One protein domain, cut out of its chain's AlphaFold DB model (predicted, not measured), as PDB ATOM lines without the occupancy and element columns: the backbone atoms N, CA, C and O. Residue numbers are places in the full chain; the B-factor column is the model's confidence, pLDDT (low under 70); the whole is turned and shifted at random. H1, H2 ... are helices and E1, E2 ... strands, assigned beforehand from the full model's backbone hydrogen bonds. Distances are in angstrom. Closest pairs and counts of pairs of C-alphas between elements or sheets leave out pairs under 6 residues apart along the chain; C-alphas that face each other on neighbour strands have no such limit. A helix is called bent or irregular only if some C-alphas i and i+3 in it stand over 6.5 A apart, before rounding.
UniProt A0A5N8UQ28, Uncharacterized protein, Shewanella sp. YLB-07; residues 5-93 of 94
ATOM      1  N   LYS A   5     138.447  60.372 377.568       95.38
ATOM      2  CA  LYS A   5     139.271  59.395 378.313       95.38
ATOM      3  C   LYS A   5     139.194  59.554 379.839       95.38
ATOM      4  O   LYS A   5     139.486  58.590 380.557       95.38
ATOM      5  N   ASN A   6     138.841  60.743 380.330       96.38
ATOM      6  CA  ASN A   6     138.666  61.012 381.754       96.38
ATOM      7  C   ASN A   6     137.309  60.520 382.264       96.38
ATOM      8  O   ASN A   6     137.212  60.167 383.433       96.38
ATOM      9  N   ILE A   7     136.277  60.468 381.424       96.62
ATOM     10  CA  ILE A   7     134.929  60.084 381.846       96.62
ATOM     11  C   ILE A   7     134.802  58.555 381.804       96.62
ATOM     12  O   ILE A   7     135.014  57.902 380.778       96.62
ATOM     13  N   ARG A   8     134.517  57.957 382.959       95.75
ATOM     14  CA  ARG A   8     134.350  56.510 383.152       95.75
ATOM     15  C   ARG A   8     132.972  56.235 383.728       95.75
ATOM     16  O   ARG A   8     132.284  57.169 384.110       95.75
ATOM     17  N   LYS A   9     132.578  54.962 383.796       94.19
ATOM     18  CA  LYS A   9     131.279  54.525 384.326       94.19
ATOM     19  C   LYS A   9     131.103  54.972 385.790       94.19
ATOM     20  O   LYS A   9     131.511  54.269 386.705       94.19
ATOM     21  N   GLY A  10     130.523  56.151 385.991       95.31
ATOM     22  CA  GLY A  10     130.193  56.752 387.282       95.31
ATOM     23  C   GLY A  10     131.265  57.646 387.909       95.31
ATOM     24  O   GLY A  10     131.010  58.239 388.953       95.31
ATOM     25  N   PHE A  11     132.453  57.788 387.311       96.81
ATOM     26  CA  PHE A  11     133.535  58.573 387.917       96.81
ATOM     27  C   PHE A  11     134.460  59.235 386.894       96.81
ATOM     28  O   PHE A  11     134.522  58.856 385.725       96.81
ATOM     29  N   ILE A  12     135.225  60.224 387.363       97.25
ATOM     30  CA  ILE A  12     136.246  60.907 386.568       97.25
ATOM     31  C   ILE A  12     137.624  60.341 386.911       97.25
ATOM     32  O   ILE A  12     138.126  60.501 388.026       97.25
ATOM     33  N   ASN A  13     138.281  59.731 385.929       96.69
ATOM     34  CA  ASN A  13     139.696  59.412 386.000       96.69
ATOM     35  C   ASN A  13     140.526  60.684 385.765       96.69
ATOM     36  O   ASN A  13     140.446  61.313 384.710       96.69
ATOM     37  N   LYS A  14     141.379  61.045 386.730       93.88
ATOM     38  CA  LYS A  14     142.263  62.223 386.654       93.88
ATOM     39  C   LYS A  14     143.394  62.085 385.626       93.88
ATOM     40  O   LYS A  14     144.119  63.054 385.408       93.88
ATOM     41  N   LYS A  15     143.595  60.895 385.049       94.31
ATOM     42  CA  LYS A  15     144.582  60.634 383.996       94.31
ATOM     43  C   LYS A  15     143.892  60.228 382.681       94.31
ATOM     44  O   LYS A  15     142.909  59.488 382.731       94.31
ATOM     45  N   PRO A  16     144.421  60.650 381.517       94.75
ATOM     46  CA  PRO A  16     145.529  61.600 381.339       94.75
ATOM     47  C   PRO A  16     145.144  63.021 381.784       94.75
ATOM     48  O   PRO A  16     143.963  63.319 381.962       94.75
ATOM     49  N   ARG A  17     146.141  63.887 382.004       94.88
ATOM     50  CA  ARG A  17     145.908  65.312 382.270       94.88
ATOM     51  C   ARG A  17     146.157  66.098 380.998       94.88
ATOM     52  O   ARG A  17     147.251  66.032 380.450       94.88
ATOM     53  N   GLU A  18     145.161  66.865 380.592       95.12
ATOM     54  CA  GLU A  18     145.272  67.805 379.484       95.12
ATOM     55  C   GLU A  18     144.980  69.218 379.975       95.12
ATOM     56  O   GLU A  18     144.217  69.420 380.929       95.12
ATOM     57  N   TYR A  19     145.592  70.203 379.330       94.19
ATOM     58  CA  TYR A  19     145.577  71.593 379.766       94.19
ATOM     59  C   TYR A  19     145.137  72.499 378.623       94.19
ATOM     60  O   TYR A  19     145.373  72.211 377.455       94.19
ATOM     61  N   ILE A  20     144.487  73.594 378.993       93.56
ATOM     62  CA  ILE A  20     144.170  74.703 378.105       93.56
ATOM     63  C   ILE A  20     144.827  75.953 378.702       93.56
ATOM     64  O   ILE A  20     144.824  76.070 379.934       93.56
ATOM     65  N   PRO A  21     145.396  76.857 377.885       95.75
ATOM     66  CA  PRO A  21     145.897  78.133 378.382       95.75
ATOM     67  C   PRO A  21     144.797  78.913 379.111       95.75
ATOM     68  O   PRO A  21     143.629  78.867 378.712       95.75
ATOM     69  N   ILE A  22     145.155  79.605 380.193       93.94
ATOM     70  CA  ILE A  22     144.186  80.276 381.069       93.94
ATOM     71  C   ILE A  22     143.461  81.408 380.336       93.94
ATOM     72  O   ILE A  22     142.255  81.565 380.485       93.94
ATOM     73  N   GLU A  23     144.174  82.109 379.462       96.88
ATOM     74  CA  GLU A  23     143.682  83.178 378.599       96.88
ATOM     75  C   GLU A  23     142.653  82.692 377.568       96.88
ATOM     76  O   GLU A  23     141.858  83.479 377.063       96.88
ATOM     77  N   LYS A  24     142.622  81.384 377.274       94.75
ATOM     78  CA  LYS A  24     141.622  80.772 376.387       94.75
ATOM     79  C   LYS A  24     140.431  80.192 377.143       94.75
ATOM     80  O   LYS A  24     139.484  79.749 376.501       94.75
ATOM     81  N   TYR A  25     140.464  80.157 378.477       93.88
ATOM     82  CA  TYR A  25     139.468  79.452 379.281       93.88
ATOM     83  C   TYR A  25     138.054  79.998 379.074       93.88
ATOM     84  O   TYR A  25     137.150  79.227 378.756       93.88
ATOM     85  N   ASP A  26     137.873  81.313 379.203       92.75
ATOM     86  CA  ASP A  26     136.546  81.936 379.135       92.75
ATOM     87  C   ASP A  26     135.948  81.835 377.725       92.75
ATOM     88  O   ASP A  26     134.770  81.531 377.569       92.75
ATOM     89  N   GLY A  27     136.781  81.978 376.685       93.00
ATOM     90  CA  GLY A  27     136.373  81.766 375.292       93.00
ATOM     91  C   GLY A  27     136.115  80.296 374.935       93.00
ATOM     92  O   GLY A  27     135.386  80.006 373.988       93.00
ATOM     93  N   TRP A  28     136.684  79.355 375.691       92.19
ATOM     94  CA  TRP A  28     136.442  77.922 375.525       92.19
ATOM     95  C   TRP A  28     135.157  77.471 376.228       92.19
ATOM     96  O   TRP A  28     134.393  76.666 375.697       92.19
ATOM     97  N   MET A  29     134.901  77.992 377.427       90.94
ATOM     98  CA  MET A  29     133.785  77.610 378.295       90.94
ATOM     99  C   MET A  29     132.560  78.514 378.092       90.94
ATOM    100  O   MET A  29     132.033  79.090 379.035       90.94
ATOM    101  N   VAL A  30     132.088  78.632 376.849       83.56
ATOM    102  CA  VAL A  30     131.041  79.609 376.477       83.56
ATOM    103  C   VAL A  30     129.608  79.077 376.520       83.56
ATOM    104  O   VAL A  30     128.662  79.860 376.509       83.56
ATOM    105  N   ARG A  31     129.402  77.755 376.522       73.06
ATOM    106  CA  ARG A  31     128.063  77.150 376.445       73.06
ATOM    107  C   ARG A  31     127.916  76.001 377.429       73.06
ATOM    108  O   ARG A  31     128.787  75.142 377.504       73.06
ATOM    109  N   GLY A  32     126.784  75.993 378.136       68.69
ATOM    110  CA  GLY A  32     126.421  74.920 379.060       68.69
ATOM    111  C   GLY A  32     127.401  74.791 380.220       68.69
ATOM    112  O   GLY A  32     127.984  73.727 380.386       68.69
ATOM    113  N   LEU A  33     127.605  75.874 380.986       87.75
ATOM    114  CA  LEU A  33     128.394  75.858 382.221       87.75
ATOM    115  C   LEU A  33     127.673  74.996 383.264       87.75
ATOM    116  O   LEU A  33     126.658  75.442 383.807       87.75
ATOM    117  N   PRO A  34     128.150  73.774 383.546       94.56
ATOM    118  CA  PRO A  34     127.418  72.892 384.425       94.56
ATOM    119  C   PRO A  34     127.696  73.224 385.885       94.56
ATOM    120  O   PRO A  34     128.782  73.677 386.259       94.56
ATOM    121  N   SER A  35     126.708  72.942 386.722       94.69
ATOM    122  CA  SER A  35     126.834  73.017 388.170       94.69
ATOM    123  C   SER A  35     127.445  71.736 388.731       94.69
ATOM    124  O   SER A  35     127.398  70.665 388.126       94.69
ATOM    125  N   TYR A  36     128.006  71.819 389.937       96.31
ATOM    126  CA  TYR A  36     128.462  70.630 390.653       96.31
ATOM    127  C   TYR A  36     127.343  69.579 390.767       96.31
ATOM    128  O   TYR A  36     126.225  69.888 391.183       96.31
ATOM    129  N   GLY A  37     127.661  68.326 390.437       96.19
ATOM    130  CA  GLY A  37     126.714  67.209 390.499       96.19
ATOM    131  C   GLY A  37     125.835  67.031 389.258       96.19
ATOM    132  O   GLY A  37     125.128  66.027 389.177       96.19
ATOM    133  N   ASP A  38     125.919  67.931 388.275       97.19
ATOM    134  CA  ASP A  38     125.391  67.686 386.928       97.19
ATOM    135  C   ASP A  38     126.126  66.491 386.278       97.19
ATOM    136  O   ASP A  38     127.034  65.905 386.878       97.19
ATOM    137  N   VAL A  39     125.750  66.086 385.062       97.50
ATOM    138  CA  VAL A  39     126.234  64.825 384.469       97.50
ATOM    139  C   VAL A  39     127.038  65.087 383.200       97.50
ATOM    140  O   VAL A  39     126.544  65.688 382.256       97.50
ATOM    141  N   PHE A  40     128.276  64.602 383.145       97.06
ATOM    142  CA  PHE A  40     129.013  64.477 381.891       97.06
ATOM    143  C   PHE A  40     128.604  63.212 381.143       97.06
ATOM    144  O   PHE A  40     128.377  62.191 381.786       97.06
ATOM    145  N   ILE A  41     128.601  63.259 379.811       96.81
ATOM    146  CA  ILE A  41     128.484  62.092 378.925       96.81
ATOM    147  C   ILE A  41     129.504  62.172 377.786       96.81
ATOM    148  O   ILE A  41     129.772  63.249 377.250       96.81
ATOM    149  N   THR A  42     130.080  61.035 377.408       96.19
ATOM    150  CA  THR A  42     130.926  60.898 376.215       96.19
ATOM    151  C   THR A  42     130.102  60.595 374.967       96.19
ATOM    152  O   THR A  42     129.171  59.794 375.012       96.19
ATOM    153  N   THR A  43     130.464  61.206 373.836       93.44
ATOM    154  CA  THR A  43     129.717  61.111 372.561       93.44
ATOM    155  C   THR A  43     130.386  60.240 371.497       93.44
ATOM    156  O   THR A  43     129.886  60.125 370.387       93.44
ATOM    157  N   GLU A  44     131.526  59.636 371.815       86.19
ATOM    158  CA  GLU A  44     132.293  58.727 370.954       86.19
ATOM    159  C   GLU A  44     133.037  57.736 371.860       86.19
ATOM    160  O   GLU A  44     132.778  57.712 373.052       86.19
ATOM    161  N   ALA A  45     134.008  56.966 371.367       79.31
ATOM    162  CA  ALA A  45     134.696  55.916 372.123       79.31
ATOM    163  C   ALA A  45     135.410  56.380 373.426       79.31
ATOM    164  O   ALA A  45     136.375  57.154 373.361       79.31
ATOM    165  N   PRO A  46     135.052  55.839 374.613       77.00
ATOM    166  CA  PRO A  46     133.912  54.950 374.893       77.00
ATOM    167  C   PRO A  46     132.590  55.728 374.958       77.00
ATOM    168  O   PRO A  46     132.498  56.657 375.757       77.00
ATOM    169  N   LEU A  47     131.591  55.370 374.142       92.25
ATOM    170  CA  LEU A  47     130.321  56.106 374.034       92.25
ATOM    171  C   LEU A  47     129.460  55.864 375.278       92.25
ATOM    172  O   LEU A  47     129.440  54.756 375.812       92.25
ATOM    173  N   GLY A  48     128.767  56.896 375.761       94.44
ATOM    174  CA  GLY A  48     127.791  56.741 376.841       94.44
ATOM    175  C   GLY A  48     128.372  56.596 378.247       94.44
ATOM    176  O   GLY A  48     127.633  56.336 379.193       94.44
ATOM    177  N   HIS A  49     129.679  56.777 378.439       96.62
ATOM    178  CA  HIS A  49     130.221  56.874 379.789       96.62
ATOM    179  C   HIS A  49     129.741  58.160 380.446       96.62
ATOM    180  O   HIS A  49     129.942  59.247 379.906       96.62
ATOM    181  N   VAL A  50     129.178  58.019 381.646       97.50
ATOM    182  CA  VAL A  50     128.675  59.141 382.433       97.50
ATOM    183  C   VAL A  50     129.383  59.292 383.766       97.50
ATOM    184  O   VAL A  50     129.702  58.299 384.416       97.50
ATOM    185  N   ALA A  51     129.606  60.531 384.195       97.69
ATOM    186  CA  ALA A  51     130.167  60.841 385.507       97.69
ATOM    187  C   ALA A  51     129.677  62.197 386.019       97.69
ATOM    188  O   ALA A  51     129.319  63.074 385.236       97.69
ATOM    189  N   LYS A  52     129.719  62.397 387.336       97.75
ATOM    190  CA  LYS A  52     129.325  63.662 387.960       97.75
ATOM    191  C   LYS A  52     130.313  64.788 387.680       97.75
ATOM    192  O   LYS A  52     131.528  64.606 387.779       97.75
ATOM    193  N   VAL A  53     129.776  65.975 387.426       97.44
ATOM    194  CA  VAL A  53     130.532  67.220 387.316       97.44
ATOM    195  C   VAL A  53     131.196  67.522 388.666       97.44
ATOM    196  O   VAL A  53     130.508  67.568 389.693       97.44
ATOM    197  N   PRO A  54     132.528  67.701 388.709       96.69
ATOM    198  CA  PRO A  54     133.275  67.843 389.950       96.69
ATOM    199  C   PRO A  54     133.220  69.281 390.485       96.69
ATOM    200  O   PRO A  54     132.852  70.210 389.776       96.69
ATOM    201  N   LYS A  55     133.652  69.478 391.739       96.06
ATOM    202  CA  LYS A  55     133.738  70.814 392.367       96.06
ATOM    203  C   LYS A  55     134.957  71.644 391.936       96.06
ATOM    204  O   LYS A  55     135.019  72.825 392.248       96.06
ATOM    205  N   TYR A  56     135.958  71.035 391.298       94.12
ATOM    206  CA  TYR A  56     137.186  71.733 390.898       94.12
ATOM    207  C   TYR A  56     137.036  72.409 389.530       94.12
ATOM    208  O   TYR A  56     136.196  72.010 388.733       94.12
ATOM    209  N   LYS A  57     137.892  73.388 389.218       92.31
ATOM    210  CA  LYS A  57     137.893  74.063 387.910       92.31
ATOM    211  C   LYS A  57     138.310  73.103 386.791       92.31
ATOM    212  O   LYS A  57     139.373  72.484 386.852       92.31
ATOM    213  N   PHE A  58     137.500  73.000 385.745       94.31
ATOM    214  CA  PHE A  58     137.776  72.189 384.558       94.31
ATOM    215  C   PHE A  58     137.414  72.952 383.286       94.31
ATOM    216  O   PHE A  58     136.675  73.931 383.322       94.31
ATOM    217  N   ALA A  59     137.926  72.460 382.160       94.88
ATOM    218  CA  ALA A  59     137.471  72.815 380.820       94.88
ATOM    219  C   ALA A  59     136.968  71.541 380.134       94.88
ATOM    220  O   ALA A  59     137.569  70.485 380.350       94.88
ATOM    221  N   ILE A  60     135.901  71.621 379.347       94.06
ATOM    222  CA  ILE A  60     135.260  70.461 378.711       94.06
ATOM    223  C   ILE A  60     135.921  70.184 377.355       94.06
ATOM    224  O   ILE A  60     136.074  71.089 376.541       94.06
ATOM    225  N   GLY A  61     136.357  68.950 377.115       92.75
ATOM    226  CA  GLY A  61     136.869  68.514 375.815       92.75
ATOM    227  C   GLY A  61     135.750  68.333 374.786       92.75
ATOM    228  O   GLY A  61     134.613  68.070 375.150       92.75
ATOM    229  N   GLN A  62     136.079  68.393 373.494       89.31
ATOM    230  CA  GLN A  62     135.096  68.372 372.393       89.31
ATOM    231  C   GLN A  62     134.117  67.182 372.407       89.31
ATOM    232  O   GLN A  62     133.002  67.306 371.921       89.31
ATOM    233  N   ARG A  63     134.532  66.035 372.957       92.94
ATOM    234  CA  ARG A  63     133.772  64.770 372.959       92.94
ATOM    235  C   ARG A  63     133.121  64.455 374.304       92.94
ATOM    236  O   ARG A  63     132.895  63.294 374.646       92.94
ATOM    237  N   VAL A  64     132.916  65.495 375.104       94.19
ATOM    238  CA  VAL A  64     132.240  65.437 376.394       94.19
ATOM    239  C   VAL A  64     131.142  66.486 376.375       94.19
ATOM    240  O   VAL A  64     131.405  67.659 376.129       94.19
ATOM    241  N   LEU A  65     129.916  66.067 376.654       94.44
ATOM    242  CA  LEU A  65     128.797  66.974 376.868       94.44
ATOM    243  C   LEU A  65     128.514  67.080 378.359       94.44
ATOM    244  O   LEU A  65     128.679  66.106 379.093       94.44
ATOM    245  N   ALA A  66     128.063  68.252 378.793       94.94
ATOM    246  CA  ALA A  66     127.533  68.453 380.131       94.94
ATOM    247  C   ALA A  66     126.008  68.558 380.072       94.94
ATOM    248  O   ALA A  66     125.450  69.494 379.501       94.94
ATOM    249  N   LEU A  67     125.336  67.582 380.667       95.44
ATOM    250  CA  LEU A  67     123.897  67.564 380.847       95.44
ATOM    251  C   LEU A  67     123.568  68.333 382.123       95.44
ATOM    252  O   LEU A  67     123.929  67.903 383.219       95.44
ATOM    253  N   CYS A  68     122.885  69.464 381.958       94.75
ATOM    254  CA  CYS A  68     122.499  70.375 383.034       94.75
ATOM    255  C   CYS A  68     120.984  70.240 383.291       94.75
ATOM    256  O   CYS A  68     120.201  71.031 382.755       94.75
ATOM    257  N   PRO A  69     120.524  69.200 384.017       93.94
ATOM    258  CA  PRO A  69     119.100  68.973 384.211       93.94
ATOM    259  C   PRO A  69     118.459  70.068 385.068       93.94
ATOM    260  O   PRO A  69     119.041  70.574 386.030       93.94
ATOM    261  N   LYS A  70     117.193  70.375 384.772       95.19
ATOM    262  CA  LYS A  70     116.353  71.158 385.683       95.19
ATOM    263  C   LYS A  70     116.073  70.302 386.919       95.19
ATOM    264  O   LYS A  70     115.269  69.380 386.850       95.19
ATOM    265  N   ARG A  71     116.709  70.620 388.048       93.56
ATOM    266  CA  ARG A  71     116.640  69.815 389.287       93.56
ATOM    267  C   ARG A  71     115.237  69.685 389.885       93.56
ATOM    268  O   ARG A  71     114.967  68.726 390.589       93.56
ATOM    269  N   ALA A  72     114.341  70.619 389.570       96.50
ATOM    270  CA  ALA A  72     112.924  70.523 389.927       96.50
ATOM    271  C   ALA A  72     112.154  69.464 389.111       96.50
ATOM    272  O   ALA A  72     111.036  69.117 389.470       96.50
ATOM    273  N   VAL A  73     112.725  68.987 387.998       97.06
ATOM    274  CA  VAL A  73     112.109  68.017 387.080       97.06
ATOM    275  C   VAL A  73     112.741  66.639 387.234       97.06
ATOM    276  O   VAL A  73     112.033  65.639 387.228       97.06
ATOM    277  N   ILE A  74     114.070  66.575 387.351       96.75
ATOM    278  CA  ILE A  74     114.791  65.311 387.470       96.75
ATOM    279  C   ILE A  74     115.974  65.451 388.421       96.75
ATOM    280  O   ILE A  74     116.783  66.379 388.310       96.75
ATOM    281  N   ASP A  75     116.068  64.505 389.349       96.44
ATOM    282  CA  ASP A  75     117.230  64.379 390.210       96.44
ATOM    283  C   ASP A  75     118.457  63.920 389.406       96.44
ATOM    284  O   ASP A  75     118.381  63.094 388.493       96.44
ATOM    285  N   THR A  76     119.615  64.480 389.743       95.94
ATOM    286  CA  THR A  76     120.847  64.213 388.997       95.94
ATOM    287  C   THR A  76     121.372  62.795 389.208       95.94
ATOM    288  O   THR A  76     122.061  62.279 388.325       95.94
ATOM    289  N   ASP A  77     121.156  62.190 390.381       96.06
ATOM    290  CA  ASP A  77     121.575  60.815 390.664       96.06
ATOM    291  C   ASP A  77     120.661  59.853 389.921       96.06
ATOM    292  O   ASP A  77     121.157  58.974 389.221       96.06
ATOM    293  N   TYR A  78     119.351  60.110 389.937       96.81
ATOM    294  CA  TYR A  78     118.388  59.358 389.137       96.81
ATOM    295  C   TYR A  78     118.698  59.409 387.632       96.81
ATOM    296  O   TYR A  78     118.750  58.365 386.979       96.81
ATOM    297  N   LEU A  79     118.985  60.598 387.080       97.25
ATOM    298  CA  LEU A  79     119.419  60.745 385.685       97.25
ATOM    299  C   LEU A  79     120.664  59.895 385.396       97.25
ATOM    300  O   LEU A  79     120.692  59.159 384.412       97.25
ATOM    301  N   MET A  80     121.685  59.971 386.257       96.69
ATOM    302  CA  MET A  80     122.908  59.188 386.080       96.69
ATOM    303  C   MET A  80     122.621  57.682 386.136       96.69
ATOM    304  O   MET A  80     123.126  56.948 385.290       96.69
ATOM    305  N   SER A  81     121.781  57.226 387.069       96.25
ATOM    306  CA  SER A  81     121.379  55.821 387.183       96.25
ATOM    307  C   SER A  81     120.655  55.318 385.934       96.25
ATOM    308  O   SER A  81     120.988  54.237 385.452       96.25
ATOM    309  N   ILE A  82     119.730  56.100 385.358       96.25
ATOM    310  CA  ILE A  82     119.070  55.742 384.090       96.25
ATOM    311  C   ILE A  82     120.100  55.600 382.970       96.25
ATOM    312  O   ILE A  82     120.084  54.614 382.236       96.25
ATOM    313  N   MET A  83     121.014  56.565 382.849       96.06
ATOM    314  CA  MET A  83     122.020  56.578 381.786       96.06
ATOM    315  C   MET A  83     123.068  55.465 381.922       96.06
ATOM    316  O   MET A  83     123.719  55.100 380.949       96.06
ATOM    317  N   GLN A  84     123.258  54.917 383.122       95.12
ATOM    318  CA  GLN A  84     124.098  53.738 383.339       95.12
ATOM    319  C   GLN A  84     123.342  52.420 383.136       95.12
ATOM    320  O   GLN A  84     123.978  51.368 383.062       95.12
ATOM    321  N   GLY A  85     122.010  52.467 383.076       94.88
ATOM    322  CA  GLY A  85     121.160  51.298 382.912       94.88
ATOM    323  C   GLY A  85     121.283  50.673 381.525       94.88
ATOM    324  O   GLY A  85     121.502  51.356 380.525       94.88
ATOM    325  N   GLU A  86     121.079  49.354 381.457       92.75
ATOM    326  CA  GLU A  86     121.213  48.590 380.210       92.75
ATOM    327  C   GLU A  86     120.324  49.107 379.083       92.75
ATOM    328  O   GLU A  86     120.735  49.079 377.929       92.75
ATOM    329  N   TYR A  87     119.116  49.579 379.403       94.31
ATOM    330  CA  TYR A  87     118.191  50.101 378.400       94.31
ATOM    331  C   TYR A  87     118.798  51.284 377.640       94.31
ATOM    332  O   TYR A  87     118.830  51.269 376.414       94.31
ATOM    333  N   PHE A  88     119.332  52.274 378.360       93.62
ATOM    334  CA  PHE A  88     119.967  53.434 377.742       93.62
ATOM    335  C   PHE A  88     121.245  53.042 376.997       93.62
ATOM    336  O   PHE A  88     121.463  53.488 375.878       93.62
ATOM    337  N   VAL A  89     122.076  52.177 377.587       90.69
ATOM    338  CA  VAL A  89     123.325  51.733 376.948       90.69
ATOM    339  C   VAL A  89     123.045  51.009 375.627       90.69
ATOM    340  O   VAL A  89     123.701  51.310 374.636       90.69
ATOM    341  N   LYS A  90     122.025  50.143 375.574       92.12
ATOM    342  CA  LYS A  90     121.592  49.464 374.339       92.12
ATOM    343  C   LYS A  90     121.101  50.434 373.264       92.12
ATOM    344  O   LYS A  90     121.276  50.160 372.090       92.12
ATOM    345  N   GLN A  91     120.525  51.581 373.634       91.81
ATOM    346  CA  GLN A  91     120.126  52.613 372.662       91.81
ATOM    347  C   GLN A  91     121.316  53.336 372.013       91.81
ATOM    348  O   GLN A  91     121.131  54.054 371.033       91.81
ATOM    349  N   LEU A  92     122.521  53.188 372.568       89.75
ATOM    350  CA  LEU A  92     123.754  53.753 372.019       89.75
ATOM    351  C   LEU A  92     124.512  52.759 371.129       89.75
ATOM    352  O   LEU A  92     125.461  53.156 370.451       89.75
ATOM    353  N   GLU A  93     124.120  51.486 371.146       80.88
ATOM    354  CA  GLU A  93     124.603  50.463 370.224       80.88
ATOM    355  C   GLU A  93     123.798  50.616 368.921       80.88
ATOM    356  O   GLU A  93     122.591  50.381 368.905       80.88
TER     357      GLU A  93
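AT A GLANCE: This is residues 5 to 93 of the 94 residues of an uncharacterized protein of Shewanella sp. YLB-07 (UniProt A0A5N8UQ28). With little regular structure, a small sheet of E2, E1 and E3 sits amid long loops, H2 packing over one face and short helices H1 and H3 lying at opposite ends of the longest axis. The printed part has 89 residues, 32 in named elements, in the order H1 E1 E2 E3 H2 H3, class mixed. The sheet, E2 - E1 - E3, is antiparallel; the whole is compact, radius of gyration of the C-alphas 13.3 A, spanning 41 by 31 by 19 A.

HOW THE PARTS SIT: Inner strand E1, residues 39 to 42, is antiparallel to E3, residues 64 to 67, with N 41 and O 65 within hydrogen-bond range at 2.9 A. E1 forms a hairpin with E2, residues 50 to 52, where N 40 and O 51 are 2.8 A apart. H2, residues 76 to 84, is on the sheet at a height of 8.8 A, along the strands at 17 degrees to E2 on the local plane; the closest C-alphas of E2 and H2, Val 50 and Met 80, are 6.8 A apart. H3, residues 86 to 90, is close to but not clearly touching H2, the closest C-alphas, Ile 82 and Phe 88, being 6.8 A apart. H1, residues 22 to 28, is not on the sheet and is irregular, C-alphas 23 and 26 being 7.3 A apart. Each O i to N i+4 pair is within range in H2 and H3, but 1 of 3 in H1, beside 2 of 4 O i to N i+3 pairs.

IN THESE COORDINATES: H1 begins at C-alpha 22 (144.186, 80.276, 381.069) and H3 ends at C-alpha 90 (121.592, 49.464, 374.339). From first to last C-alpha, E1 is 10.3 A and H2 12.3 A.

THE WHOLE: The C-alphas farthest apart, Glu 23 and Tyr 87, are 41.8 A apart. The printed part has no cut, the link E2 to E3 is long, and residue 32 has pLDDT under 70.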